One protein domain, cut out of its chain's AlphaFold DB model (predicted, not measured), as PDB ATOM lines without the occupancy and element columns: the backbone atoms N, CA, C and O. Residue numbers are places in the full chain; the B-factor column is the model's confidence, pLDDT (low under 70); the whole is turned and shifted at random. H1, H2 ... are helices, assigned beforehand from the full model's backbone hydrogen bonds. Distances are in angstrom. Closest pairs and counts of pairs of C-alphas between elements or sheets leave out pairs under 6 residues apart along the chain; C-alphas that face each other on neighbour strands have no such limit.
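AT A GLANCE: This is residues 36 to 134 of the 144 residues of the protein "Hypothetical protein" of Strombidinopsis acuminata (UniProt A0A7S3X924). Two long helices, H2 and H4, run side by side in opposite directions and make a slab, with short H3 at one end of it; at the other end H5 turns off H4 as a long arm, with short H1 at its root. Residues 127 to 134 stick out. The printed part has 99 residues, with five named helices, H1 to H5 in chain order, and no named strand; the class is all helix. It is only just extended, close to loose, with a radius of gyration of the C-alphas of 19.0 A, and spans 59 by 30 by 17 A.

HOW THE PARTS SIT: H1, residues 40 to 46, touches H5, residues 113 to 133, which touches H1 with residues 113 to 116 alone; the closest C-alphas of the two, those of Ala 46 and Leu 116, are 6.3 A apart. H2, residues 49 to 70, touches H4, residues 85 to 110, closest at the C-alphas of Ala 56 and Gly 102, 4.0 A; they run opposite ways at a tilt of 36 degrees, only just steep. H3, residues 72 to 79, and H2 only just touch, only at the corner, with 3 pairs of C-alphas within 8 A, the closest those of Phe 68 and Ala 75, 5.2 A. H4 and H5 are close but not clearly touching, about perpendicular at 76 degrees. H2 and H5 are apart. In H1, H2, H3, H4 and H5 every O i to N i+4 pair is within hydrogen-bond range.

IN THESE COORDINATES: H1 begins at C-alpha 40, (42.860, 7.472, -14.272). H2 is 31.9 A long, H4 36.0 A and H5 29.9 A. H5 ends at C-alpha 133, (49.163, 22.237, -34.698).

THE WHOLE: The C-alphas farthest apart, of Ala 72 and Glu 133, are 60.2 A apart. The printed part has no cut, and the four links between helices are tight. Residues 129 to 134 have pLDDT under 70.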
ATOM      1  N   PHE A  36      38.194  19.415 -17.844       80.69
ATOM      2  CA  PHE A  36      37.432  18.188 -18.097       80.69
ATOM      3  C   PHE A  36      38.340  16.961 -18.251       80.69
ATOM      4  O   PHE A  36      37.861  15.829 -18.335       80.69
ATOM      5  N   LEU A  37      39.661  17.158 -18.266       80.31
ATOM      6  CA  LEU A  37      40.627  16.069 -18.236       80.31
ATOM      7  C   LEU A  37      40.677  15.460 -16.831       80.31
ATOM      8  O   LEU A  37      41.031  16.118 -15.857       80.31
ATOM      9  N   LEU A  38      40.323  14.184 -16.753       81.44
ATOM     10  CA  LEU A  38      40.309  13.381 -15.544       81.44
ATOM     11  C   LEU A  38      41.588  12.550 -15.469       81.44
ATOM     12  O   LEU A  38      42.110  12.090 -16.490       81.44
ATOM     13  N   ASN A  39      42.050  12.307 -14.248       81.88
ATOM     14  CA  ASN A  39      43.082  11.312 -13.974       81.88
ATOM     15  C   ASN A  39      42.493   9.893 -14.014       81.88
ATOM     16  O   ASN A  39      41.288   9.707 -13.869       81.88
ATOM     17  N   GLN A  40      43.330   8.861 -14.146       75.44
ATOM     18  CA  GLN A  40      42.860   7.472 -14.272       75.44
ATOM     19  C   GLN A  40      41.955   7.020 -13.113       75.44
ATOM     20  O   GLN A  40      40.958   6.340 -13.343       75.44
ATOM     21  N   SER A  41      42.265   7.429 -11.881       80.50
ATOM     22  CA  SER A  41      41.428   7.133 -10.715       80.50
ATOM     23  C   SER A  41      40.041   7.767 -10.820       80.50
ATOM     24  O   SER A  41      39.053   7.138 -10.467       80.50
ATOM     25  N   GLU A  42      39.963   8.985 -11.355       81.44
ATOM     26  CA  GLU A  42      38.711   9.719 -11.545       81.44
ATOM     27  C   GLU A  42      37.919   9.165 -12.733       81.44
ATOM     28  O   GLU A  42      36.695   9.123 -12.681       81.44
ATOM     29  N   VAL A  43      38.597   8.684 -13.783       83.12
ATOM     30  CA  VAL A  43      37.956   7.945 -14.881       83.12
ATOM     31  C   VAL A  43      37.375   6.632 -14.362       83.12
ATOM     32  O   VAL A  43      36.241   6.297 -14.694       83.12
ATOM     33  N   PHE A  44      38.121   5.896 -13.535       83.06
ATOM     34  CA  PHE A  44      37.640   4.660 -12.924       83.06
ATOM     35  C   PHE A  44      36.431   4.917 -12.024       83.06
ATOM     36  O   PHE A  44      35.425   4.222 -12.134       83.06
ATOM     37  N   GLU A  45      36.493   5.944 -11.180       84.62
ATOM     38  CA  GLU A  45      35.377   6.351 -10.328       84.62
ATOM     39  C   GLU A  45      34.160   6.792 -11.154       84.62
ATOM     40  O   GLU A  45      33.052   6.328 -10.892       84.62
ATOM     41  N   ALA A  46      34.365   7.564 -12.227       81.44
ATOM     42  CA  ALA A  46      33.302   7.960 -13.152       81.44
ATOM     43  C   ALA A  46      32.672   6.764 -13.893       81.44
ATOM     44  O   ALA A  46      31.507   6.828 -14.272       81.44
ATOM     45  N   GLN A  47      33.391   5.648 -14.071       80.00
ATOM     46  CA  GLN A  47      32.838   4.390 -14.600       80.00
ATOM     47  C   GLN A  47      32.027   3.597 -13.551       80.00
ATOM     48  O   GLN A  47      31.528   2.511 -13.848       80.00
ATOM     49  N   GLY A  48      31.877   4.114 -12.327       80.06
ATOM     50  CA  GLY A  48      31.243   3.441 -11.186       80.06
ATOM     51  C   GLY A  48      32.226   2.650 -10.315       80.06
ATOM     52  O   GLY A  48      31.827   1.884  -9.432       80.06
ATOM     53  N   GLY A  49      33.528   2.829 -10.550       86.94
ATOM     54  CA  GLY A  49      34.614   2.363  -9.700       86.94
ATOM     55  C   GLY A  49      34.567   0.871  -9.377       86.94
ATOM     56  O   GLY A  49      34.261   0.014 -10.212       86.94
ATOM     57  N   TYR A  50      34.868   0.546  -8.118       88.12
ATOM     58  CA  TYR A  50      34.886  -0.837  -7.647       88.12
ATOM     59  C   TYR A  50      33.515  -1.516  -7.697       88.12
ATOM     60  O   TYR A  50      33.466  -2.742  -7.745       88.12
ATOM     61  N   GLN A  51      32.413  -0.760  -7.716       86.31
ATOM     62  CA  GLN A  51      31.066  -1.332  -7.784       86.31
ATOM     63  C   GLN A  51      30.793  -1.910  -9.173       86.31
ATOM     64  O   GLN A  51      30.425  -3.078  -9.287       86.31
ATOM     65  N   THR A  52      31.071  -1.140 -10.227       87.69
ATOM     66  CA  THR A  52      31.006  -1.626 -11.612       87.69
ATOM     67  C   THR A  52      31.966  -2.786 -11.834       87.69
ATOM     68  O   THR A  52      31.581  -3.794 -12.427       87.69
ATOM     69  N   LEU A  53      33.196  -2.692 -11.316       88.81
ATOM     70  CA  LEU A  53      34.163  -3.785 -11.418       88.81
ATOM     71  C   LEU A  53      33.648  -5.058 -10.735       88.81
ATOM     72  O   LEU A  53      33.711  -6.135 -11.327       88.81
ATOM     73  N   ALA A  54      33.114  -4.947  -9.518       90.44
ATOM     74  CA  ALA A  54      32.547  -6.078  -8.795       90.44
ATOM     75  C   ALA A  54      31.359  -6.689  -9.548       90.44
ATOM     76  O   ALA A  54      31.276  -7.911  -9.654       90.44
ATOM     77  N   LEU A  55      30.483  -5.862 -10.129       90.50
ATOM     78  CA  LEU A  55      29.346  -6.331 -10.921       90.50
ATOM     79  C   LEU A  55      29.795  -7.045 -12.201       90.50
ATOM     80  O   LEU A  55      29.246  -8.086 -12.554       90.50
ATOM     81  N   ALA A  56      30.814  -6.521 -12.881       90.69
ATOM     82  CA  ALA A  56      31.392  -7.137 -14.069       90.69
ATOM     83  C   ALA A  56      32.063  -8.479 -13.738       90.69
ATOM     84  O   ALA A  56      31.837  -9.475 -14.425       90.69
ATOM     85  N   LEU A  57      32.834  -8.547 -12.647       93.69
ATOM     86  CA  LEU A  57      33.427  -9.798 -12.165       93.69
ATOM     87  C   LEU A  57      32.354 -10.814 -11.767       93.69
ATOM     88  O   LEU A  57      32.454 -11.985 -12.130       93.69
ATOM     89  N   PHE A  58      31.304 -10.365 -11.079       93.31
ATOM     90  CA  PHE A  58      30.160 -11.201 -10.736       93.31
ATOM     91  C   PHE A  58      29.449 -11.720 -11.992       93.31
ATOM     92  O   PHE A  58      29.189 -12.917 -12.098       93.31
ATOM     93  N   GLY A  59      29.207 -10.859 -12.980       93.06
ATOM     94  CA  GLY A  59      28.632 -11.241 -14.269       93.06
ATOM     95  C   GLY A  59      29.488 -12.274 -15.004       93.06
ATOM     96  O   GLY A  59      28.967 -13.276 -15.492       93.06
ATOM     97  N   GLY A  60      30.811 -12.094 -15.022       93.00
ATOM     98  CA  GLY A  60      31.743 -13.064 -15.600       93.00
ATOM     99  C   GLY A  60      31.737 -14.411 -14.869       93.00
ATOM    100  O   GLY A  60      31.703 -15.463 -15.512       93.00
ATOM    101  N   ALA A  61      31.699 -14.391 -13.533       93.62
ATOM    102  CA  ALA A  61      31.581 -15.594 -12.710       93.62
ATOM    103  C   ALA A  61      30.252 -16.324 -12.956       93.62
ATOM    104  O   ALA A  61      30.242 -17.546 -13.088       93.62
ATOM    105  N   MET A  62      29.146 -15.590 -13.101       94.06
ATOM    106  CA  MET A  62      27.842 -16.149 -13.471       94.06
ATOM    107  C   MET A  62      27.859 -16.757 -14.877       94.06
ATOM    108  O   MET A  62      27.312 -17.839 -15.075       94.06
ATOM    109  N   GLY A  63      28.539 -16.121 -15.837       90.69
ATOM    110  CA  GLY A  63      28.749 -16.675 -17.177       90.69
ATOM    111  C   GLY A  63      29.502 -18.009 -17.143       90.69
ATOM    112  O   GLY A  63      29.079 -18.982 -17.764       90.69
ATOM    113  N   MET A  64      30.564 -18.096 -16.338       91.69
ATOM    114  CA  MET A  64      31.300 -19.346 -16.114       91.69
ATOM    115  C   MET A  64      30.437 -20.408 -15.413       91.69
ATOM    116  O   MET A  64      30.408 -21.568 -15.824       91.69
ATOM    117  N   ALA A  65      29.692 -20.015 -14.378       92.44
ATOM    118  CA  ALA A  65      28.801 -20.907 -13.645       92.44
ATOM    119  C   ALA A  65      27.671 -21.452 -14.534       92.44
ATOM    120  O   ALA A  65      27.317 -22.621 -14.413       92.44
ATOM    121  N   ALA A  66      27.148 -20.655 -15.469       92.75
ATOM    122  CA  ALA A  66      26.148 -21.094 -16.441       92.75
ATOM    123  C   ALA A  66      26.692 -22.190 -17.375       92.75
ATOM    124  O   ALA A  66      25.993 -23.157 -17.691       92.75
ATOM    125  N   VAL A  67      27.966 -22.100 -17.763       91.44
ATOM    126  CA  VAL A  67      28.635 -23.150 -18.544       91.44
ATOM    127  C   VAL A  67      28.767 -24.437 -17.729       91.44
ATOM    128  O   VAL A  67      28.441 -25.516 -18.220       91.44
ATOM    129  N   PHE A  68      29.152 -24.346 -16.456       92.31
ATOM    130  CA  PHE A  68      29.204 -25.520 -15.577       92.31
ATOM    131  C   PHE A  68      27.824 -26.106 -15.265       92.31
ATOM    132  O   PHE A  68      27.688 -27.325 -15.172       92.31
ATOM    133  N   GLY A  69      26.795 -25.264 -15.152       91.00
ATOM    134  CA  GLY A  69      25.411 -25.687 -14.959       91.00
ATOM    135  C   GLY A  69      24.813 -26.373 -16.188       91.00
ATOM    136  O   GLY A  69      24.032 -27.309 -16.042       91.00
ATOM    137  N   SER A  70      25.208 -25.958 -17.396       90.81
ATOM    138  CA  SER A  70      24.774 -26.609 -18.641       90.81
ATOM    139  C   SER A  70      25.547 -27.896 -18.946       90.81
ATOM    140  O   SER A  70      25.009 -28.798 -19.589       90.81
ATOM    141  N   SER A  71      26.787 -28.023 -18.459       88.69
ATOM    142  CA  SER A  71      27.614 -29.215 -18.645       88.69
ATOM    143  C   SER A  71      28.482 -29.523 -17.422       88.69
ATOM    144  O   SER A  71      29.588 -29.004 -17.253       88.69
ATOM    145  N   ALA A  72      28.040 -30.496 -16.618       87.56
ATOM    146  CA  ALA A  72      28.838 -31.047 -15.516       87.56
ATOM    147  C   ALA A  72      30.159 -31.687 -16.002       87.56
ATOM    148  O   ALA A  72      31.157 -31.741 -15.274       87.56
ATOM    149  N   ARG A  73      30.192 -32.143 -17.264       89.19
ATOM    150  CA  ARG A  73      31.398 -32.675 -17.910       89.19
ATOM    151  C   ARG A  73      32.461 -31.590 -18.077       89.19
ATOM    152  O   ARG A  73      33.613 -31.833 -17.729       89.19
ATOM    153  N   MET A  74      32.074 -30.389 -18.517       89.19
ATOM    154  CA  MET A  74      33.004 -29.257 -18.630       89.19
ATOM    155  C   MET A  74      33.583 -28.852 -17.274       89.19
ATOM    156  O   MET A  74      34.771 -28.564 -17.196       89.19
ATOM    157  N   ALA A  75      32.795 -28.898 -16.196       90.38
ATOM    158  CA  ALA A  75      33.305 -28.628 -14.849       90.38
ATOM    159  C   ALA A  75      34.389 -29.639 -14.424       90.38
ATOM    160  O   ALA A  75      35.412 -29.270 -13.847       90.38
ATOM    161  N   THR A  76      34.198 -30.916 -14.763       91.56
ATOM    162  CA  THR A  76      35.173 -31.980 -14.472       91.56
ATOM    163  C   THR A  76      36.454 -31.811 -15.294       91.56
ATOM    164  O   THR A  76      37.553 -31.939 -14.757       91.56
ATOM    165  N   TYR A  77      36.334 -31.470 -16.580       91.56
ATOM    166  CA  TYR A  77      37.487 -31.198 -17.444       91.56
ATOM    167  C   TYR A  77      38.242 -29.941 -17.049       91.56
ATOM    168  O   TYR A  77      39.470 -29.960 -17.047       91.56
ATOM    169  N   PHE A  78      37.537 -28.893 -16.635       91.12
ATOM    170  CA  PHE A  78      38.159 -27.695 -16.091       91.12
ATOM    171  C   PHE A  78      38.962 -28.014 -14.825       91.12
ATOM    172  O   PHE A  78      40.143 -27.684 -14.757       91.12
ATOM    173  N   LYS A  79      38.368 -28.742 -13.865       92.06
ATOM    174  CA  LYS A  79      39.056 -29.170 -12.633       92.06
ATOM    175  C   LYS A  79      40.328 -29.975 -12.919       92.06
ATOM    176  O   LYS A  79      41.318 -29.817 -12.214       92.06
ATOM    177  N   ASN A  80      40.291 -30.838 -13.931       93.19
ATOM    178  CA  ASN A  80      41.418 -31.697 -14.293       93.19
ATOM    179  C   ASN A  80      42.394 -31.037 -15.287       93.19
ATOM    180  O   ASN A  80      43.375 -31.671 -15.668       93.19
ATOM    181  N   GLY A  81      42.132 -29.804 -15.739       89.81
ATOM    182  CA  GLY A  81      42.948 -29.116 -16.745       89.81
ATOM    183  C   GLY A  81      42.917 -29.762 -18.137       89.81
ATOM    184  O   GLY A  81      43.843 -29.578 -18.918       89.81
ATOM    185  N   GLN A  82      41.875 -30.533 -18.453       93.94
ATOM    186  CA  GLN A  82      41.745 -31.339 -19.677       93.94
ATOM    187  C   GLN A  82      40.840 -30.695 -20.736       93.94
ATOM    188  O   GLN A  82      40.308 -31.388 -21.600       93.94
ATOM    189  N   LEU A  83      40.625 -29.382 -20.656       91.56
ATOM    190  CA  LEU A  83      39.779 -28.682 -21.614       91.56
ATOM    191  C   LEU A  83      40.441 -28.606 -22.989       91.56
ATOM    192  O   LEU A  83      41.583 -28.166 -23.131       91.56
ATOM    193  N   ASN A  84      39.671 -28.953 -24.013       93.19
ATOM    194  CA  ASN A  84      40.048 -28.726 -25.398       93.19
ATOM    195  C   ASN A  84      39.887 -27.244 -25.773       93.19
ATOM    196  O   ASN A  84      39.162 -26.490 -25.123       93.19
ATOM    197  N   ALA A  85      40.512 -26.817 -26.874       93.81
ATOM    198  CA  ALA A  85      40.463 -25.422 -27.327       93.81
ATOM    199  C   ALA A  85      39.028 -24.886 -27.510       93.81
ATOM    200  O   ALA A  85      38.737 -23.752 -27.139       93.81
ATOM    201  N   ALA A  86      38.106 -25.710 -28.022       92.88
ATOM    202  CA  ALA A  86      36.700 -25.330 -28.172       92.88
ATOM    203  C   ALA A  86      35.989 -25.129 -26.821       92.88
ATOM    204  O   ALA A  86      35.161 -24.231 -26.682       92.88
ATOM    205  N   GLU A  87      36.328 -25.929 -25.810       91.81
ATOM    206  CA  GLU A  87      35.745 -25.816 -24.470       91.81
ATOM    207  C   GLU A  87      36.301 -24.591 -23.736       91.81
ATOM    208  O   GLU A  87      35.551 -23.893 -23.057       91.81
ATOM    209  N   TRP A  88      37.581 -24.269 -23.953       92.94
ATOM    210  CA  TRP A  88      38.175 -23.001 -23.525       92.94
ATOM    211  C   TRP A  88      37.508 -21.794 -24.177       92.94
ATOM    212  O   TRP A  88      37.221 -20.821 -23.485       92.94
ATOM    213  N   LEU A  89      37.224 -21.854 -25.480       94.50
ATOM    214  CA  LEU A  89      36.497 -20.789 -26.172       94.50
ATOM    215  C   LEU A  89      35.073 -20.632 -25.641       94.50
ATOM    216  O   LEU A  89      34.616 -19.509 -25.463       94.50
ATOM    217  N   CYS A  90      34.378 -21.733 -25.358       93.12
ATOM    218  CA  CYS A  90      33.038 -21.683 -24.784       93.12
ATOM    219  C   CYS A  90      33.054 -21.075 -23.375       93.12
ATOM    220  O   CYS A  90      32.305 -20.139 -23.099       93.12
ATOM    221  N   LEU A  91      33.944 -21.560 -22.506       92.94
ATOM    222  CA  LEU A  91      34.066 -21.088 -21.130       92.94
ATOM    223  C   LEU A  91      34.523 -19.626 -21.085       92.94
ATOM    224  O   LEU A  91      33.862 -18.793 -20.470       92.94
ATOM    225  N   GLY A  92      35.596 -19.295 -21.802       92.50
ATOM    226  CA  GLY A  92      36.103 -17.931 -21.913       92.50
ATOM    227  C   GLY A  92      35.102 -16.983 -22.572       92.50
ATOM    228  O   GLY A  92      34.927 -15.864 -22.101       92.50
ATOM    229  N   GLY A  93      34.393 -17.434 -23.610       92.50
ATOM    230  CA  GLY A  93      33.355 -16.660 -24.288       92.50
ATOM    231  C   GLY A  93      32.168 -16.353 -23.378       92.50
ATOM    232  O   GLY A  93      31.741 -15.205 -23.300       92.50
ATOM    233  N   ALA A  94      31.674 -17.340 -22.630       92.06
ATOM    234  CA  ALA A  94      30.593 -17.132 -21.671       92.06
ATOM    235  C   ALA A  94      31.006 -16.195 -20.527       92.06
ATOM    236  O   ALA A  94      30.240 -15.305 -20.155       92.06
ATOM    237  N   THR A  95      32.227 -16.339 -20.001       93.06
ATOM    238  CA  THR A  95      32.781 -15.416 -19.001       93.06
ATOM    239  C   THR A  95      32.925 -14.002 -19.557       93.06
ATOM    240  O   THR A  95      32.529 -13.048 -18.892       93.06
ATOM    241  N   ALA A  96      33.443 -13.842 -20.777       93.00
ATOM    242  CA  ALA A  96      33.597 -12.535 -21.412       93.00
ATOM    243  C   ALA A  96      32.238 -11.861 -21.653       93.00
ATOM    244  O   ALA A  96      32.061 -10.689 -21.321       93.00
ATOM    245  N   LEU A  97      31.252 -12.606 -22.157       93.56
ATOM    246  CA  LEU A  97      29.891 -12.101 -22.338       93.56
ATOM    247  C   LEU A  97      29.266 -11.689 -21.001       93.56
ATOM    248  O   LEU A  97      28.737 -10.585 -20.889       93.56
ATOM    249  N   GLY A  98      29.402 -12.514 -19.962       91.06
ATOM    250  CA  GLY A  98      28.943 -12.172 -18.617       91.06
ATOM    251  C   GLY A  98      29.619 -10.916 -18.057       91.06
ATOM    252  O   GLY A  98      28.948 -10.053 -17.492       91.06
ATOM    253  N   TYR A  99      30.930 -10.772 -18.262       93.31
ATOM    254  CA  TYR A  99      31.692  -9.603 -17.826       93.31
ATOM    255  C   TYR A  99      31.255  -8.330 -18.549       93.31
ATOM    256  O   TYR A  99      31.007  -7.315 -17.905       93.31
ATOM    257  N   THR A 100      31.119  -8.375 -19.877       90.69
ATOM    258  CA  THR A 100      30.670  -7.214 -20.667       90.69
ATOM    259  C   THR A 100      29.251  -6.789 -20.301       90.69
ATOM    260  O   THR A 100      29.005  -5.595 -20.140       90.69
ATOM    261  N   GLY A 101      28.342  -7.745 -20.078       89.00
ATOM    262  CA  GLY A 101      26.991  -7.460 -19.596       89.00
ATOM    263  C   GLY A 101      26.992  -6.825 -18.204       89.00
ATOM    264  O   GLY A 101      26.337  -5.808 -17.992       89.00
ATOM    265  N   GLY A 102      27.777  -7.369 -17.270       86.44
ATOM    266  CA  GLY A 102      27.922  -6.797 -15.930       86.44
ATOM    267  C   GLY A 102      28.573  -5.410 -15.940       86.44
ATOM    268  O   GLY A 102      28.144  -4.528 -15.207       86.44
ATOM    269  N   ASN A 103      29.549  -5.171 -16.815       86.44
ATOM    270  CA  ASN A 103      30.167  -3.856 -16.967       86.44
ATOM    271  C   ASN A 103      29.158  -2.834 -17.516       86.44
ATOM    272  O   ASN A 103      28.990  -1.771 -16.930       86.44
ATOM    273  N   PHE A 104      28.405  -3.187 -18.561       84.75
ATOM    274  CA  PHE A 104      27.380  -2.308 -19.131       84.75
ATOM    275  C   PHE A 104      26.319  -1.902 -18.100       84.75
ATOM    276  O   PHE A 104      25.975  -0.723 -17.986       84.75
ATOM    277  N   ILE A 105      25.827  -2.868 -17.319       86.69
ATOM    278  CA  ILE A 105      24.865  -2.607 -16.244       86.69
ATOM    279  C   ILE A 105      25.511  -1.746 -15.154       86.69
ATOM    280  O   ILE A 105      24.895  -0.785 -14.705       86.69
ATOM    281  N   GLY A 106      26.747  -2.053 -14.756       82.62
ATOM    282  CA  GLY A 106      27.460  -1.310 -13.720       82.62
ATOM    283  C   GLY A 106      27.696   0.153 -14.097       82.62
ATOM    284  O   GLY A 106      27.337   1.036 -13.327       82.62
ATOM    285  N   VAL A 107      28.188   0.427 -15.308       82.56
ATOM    286  CA  VAL A 107      28.369   1.801 -15.810       82.56
ATOM    287  C   VAL A 107      27.031   2.533 -15.911       82.56
ATOM    288  O   VAL A 107      26.955   3.709 -15.576       82.56
ATOM    289  N   SER A 108      25.962   1.852 -16.329       81.44
ATOM    290  CA  SER A 108      24.636   2.480 -16.430       81.44
ATOM    291  C   SER A 108      24.008   2.782 -15.065       81.44
ATOM    292  O   SER A 108      23.228   3.720 -14.949       81.44
ATOM    293  N   ALA A 109      24.312   1.977 -14.042       81.62
ATOM    294  CA  ALA A 109      23.719   2.093 -12.711       81.62
ATOM    295  C   ALA A 109      24.525   2.989 -11.759       81.62
ATOM    296  O   ALA A 109      23.937   3.690 -10.939       81.62
ATOM    297  N   PHE A 110      25.856   2.948 -11.849       82.44
ATOM    298  CA  PHE A 110      26.770   3.604 -10.908       82.44
ATOM    299  C   PHE A 110      27.695   4.624 -11.577       82.44
ATOM    300  O   PHE A 110      28.425   5.325 -10.882       82.44
ATOM    301  N   GLY A 111      27.711   4.681 -12.909       77.19
ATOM    302  CA  GLY A 111      28.586   5.570 -13.657       77.19
ATOM    303  C   GLY A 111      28.009   6.970 -13.843       77.19
ATOM    304  O   GLY A 111      26.803   7.175 -13.976       77.19
ATOM    305  N   GLU A 112      28.911   7.942 -13.923       80.06
ATOM    306  CA  GLU A 112      28.618   9.328 -14.262       80.06
ATOM    307  C   GLU A 112      28.916   9.543 -15.754       80.06
ATOM    308  O   GLU A 112      30.007   9.958 -16.160       80.06
ATOM    309  N   SER A 113      27.938   9.198 -16.596       71.44
ATOM    310  CA  SER A 113      28.090   9.171 -18.059       71.44
ATOM    311  C   SER A 113      28.467  10.532 -18.652       71.44
ATOM    312  O   SER A 113      29.295  10.589 -19.561       71.44
ATOM    313  N   GLN A 114      27.926  11.622 -18.101       76.00
ATOM    314  CA  GLN A 114      28.197  12.989 -18.553       76.00
ATOM    315  C   GLN A 114      29.662  13.385 -18.328       76.00
ATOM    316  O   GLN A 114      30.320  13.923 -19.218       76.00
ATOM    317  N   ARG A 115      30.211  13.055 -17.156       77.75
ATOM    318  CA  ARG A 115      31.596  13.375 -16.797       77.75
ATOM    319  C   ARG A 115      32.598  12.582 -17.644       77.75
ATOM    320  O   ARG A 115      33.593  13.136 -18.105       77.75
ATOM    321  N   LEU A 116      32.290  11.314 -17.924       79.06
ATOM    322  CA  LEU A 116      33.034  10.473 -18.869       79.06
ATOM    323  C   LEU A 116      32.982  11.007 -20.300       79.06
ATOM    324  O   LEU A 116      34.004  11.030 -20.986       79.06
ATOM    325  N   HIS A 117      31.804  11.429 -20.754       80.69
ATOM    326  CA  HIS A 117      31.622  11.970 -22.095       80.69
ATOM    327  C   HIS A 117      32.458  13.238 -22.298       80.69
ATOM    328  O   HIS A 117      33.238  13.319 -23.248       80.69
ATOM    329  N   ASN A 118      32.385  14.170 -21.344       80.38
ATOM    330  CA  ASN A 118      33.159  15.410 -21.360       80.38
ATOM    331  C   ASN A 118      34.670  15.140 -21.329       80.38
ATOM    332  O   ASN A 118      35.425  15.768 -22.071       80.38
ATOM    333  N   HIS A 119      35.109  14.155 -20.539       82.44
ATOM    334  CA  HIS A 119      36.507  13.735 -20.502       82.44
ATOM    335  C   HIS A 119      37.018  13.263 -21.865       82.44
ATOM    336  O   HIS A 119      38.051  13.738 -22.342       82.44
ATOM    337  N   TRP A 120      36.295  12.345 -22.511       81.25
ATOM    338  CA  TRP A 120      36.710  11.809 -23.806       81.25
ATOM    339  C   TRP A 120      36.642  12.860 -24.911       81.25
ATOM    340  O   TRP A 120      37.525  12.889 -25.769       81.25
ATOM    341  N   MET A 121      35.657  13.757 -24.868       80.75
ATOM    342  CA  MET A 121      35.552  14.875 -25.804       80.75
ATOM    343  C   MET A 121      36.746  15.832 -25.674       80.75
ATOM    344  O   MET A 121      37.402  16.126 -26.676       80.75
ATOM    345  N   ALA A 122      37.103  16.230 -24.449       79.81
ATOM    346  CA  ALA A 122      38.276  17.062 -24.182       79.81
ATOM    347  C   ALA A 122      39.587  16.367 -24.575       79.81
ATOM    348  O   ALA A 122      40.432  16.962 -25.245       79.81
ATOM    349  N   TYR A 123      39.742  15.085 -24.234       79.75
ATOM    350  CA  TYR A 123      40.920  14.300 -24.600       79.75
ATOM    351  C   TYR A 123      41.098  14.209 -26.120       79.75
ATOM    352  O   TYR A 123      42.202  14.411 -26.632       79.75
ATOM    353  N   HIS A 124      40.020  13.926 -26.858       77.44
ATOM    354  CA  HIS A 124      40.067  13.861 -28.314       77.44
ATOM    355  C   HIS A 124      40.392  15.215 -28.938       77.44
ATOM    356  O   HIS A 124      41.237  15.256 -29.832       77.44
ATOM    357  N   PHE A 125      39.789  16.298 -28.444       76.62
ATOM    358  CA  PHE A 125      40.071  17.655 -28.903       76.62
ATOM    359  C   PHE A 125      41.543  18.033 -28.694       76.62
ATOM    360  O   PHE A 125      42.232  18.394 -29.642       76.62
ATOM    361  N   VAL A 126      42.086  17.857 -27.489       72.69
ATOM    362  CA  VAL A 126      43.501  18.170 -27.221       72.69
ATOM    363  C   VAL A 126      44.435  17.295 -28.061       72.69
ATOM    364  O   VAL A 126      45.448  17.763 -28.580       72.69
ATOM    365  N   LYS A 127      44.096  16.016 -28.256       73.06
ATOM    366  CA  LYS A 127      44.892  15.099 -29.078       73.06
ATOM    367  C   LYS A 127      44.899  15.483 -30.557       73.06
ATOM    368  O   LYS A 127      45.934  15.322 -31.206       73.06
ATOM    369  N   THR A 128      43.780  15.954 -31.111       70.94
ATOM    370  CA  THR A 128      43.739  16.438 -32.498       70.94
ATOM    371  C   THR A 128      44.509  17.746 -32.635       70.94
ATOM    372  O   THR A 128      45.333  17.842 -33.541       70.94
ATOM    373  N   GLN A 129      44.342  18.684 -31.700       67.75
ATOM    374  CA  GLN A 129      45.092  19.944 -31.670       67.75
ATOM    375  C   GLN A 129      46.608  19.704 -31.614       67.75
ATOM    376  O   GLN A 129      47.343  20.145 -32.497       67.75
ATOM    377  N   ASN A 130      47.088  18.870 -30.687       66.31
ATOM    378  CA  ASN A 130      48.515  18.537 -30.587       66.31
ATOM    379  C   ASN A 130      49.056  17.813 -31.834       66.31
ATOM    380  O   ASN A 130      50.232  17.948 -32.171       66.31
ATOM    381  N   ARG A 131      48.220  17.026 -32.531       64.12
ATOM    382  CA  ARG A 131      48.626  16.291 -33.740       64.12
ATOM    383  C   ARG A 131      48.739  17.188 -34.974       64.12
ATOM    384  O   ARG A 131      49.594  16.917 -35.812       64.12
ATOM    385  N   TYR A 132      47.868  18.185 -35.114       63.84
ATOM    386  CA  TYR A 132      47.807  19.030 -36.313       63.84
ATOM    387  C   TYR A 132      48.534  20.363 -36.154       63.84
ATOM    388  O   TYR A 132      49.094  20.854 -37.129       63.84
ATOM    389  N   GLU A 133      48.570  20.923 -34.946       58.66
ATOM    390  CA  GLU A 133      49.163  22.237 -34.698       58.66
ATOM    391  C   GLU A 133      50.578  22.148 -34.104       58.66
ATOM    392  O   GLU A 133      51.292  23.143 -34.057       58.66
ATOM    393  N   GLY A 134      51.030  20.956 -33.690       50.84
ATOM    394  CA  GLY A 134      52.405  20.727 -33.224       50.84
ATOM    395  C   GLY A 134      52.755  21.394 -31.887       50.84
ATOM    396  O   GLY A 134      53.905  21.326 -31.452       50.84
TER     397      GLY A 134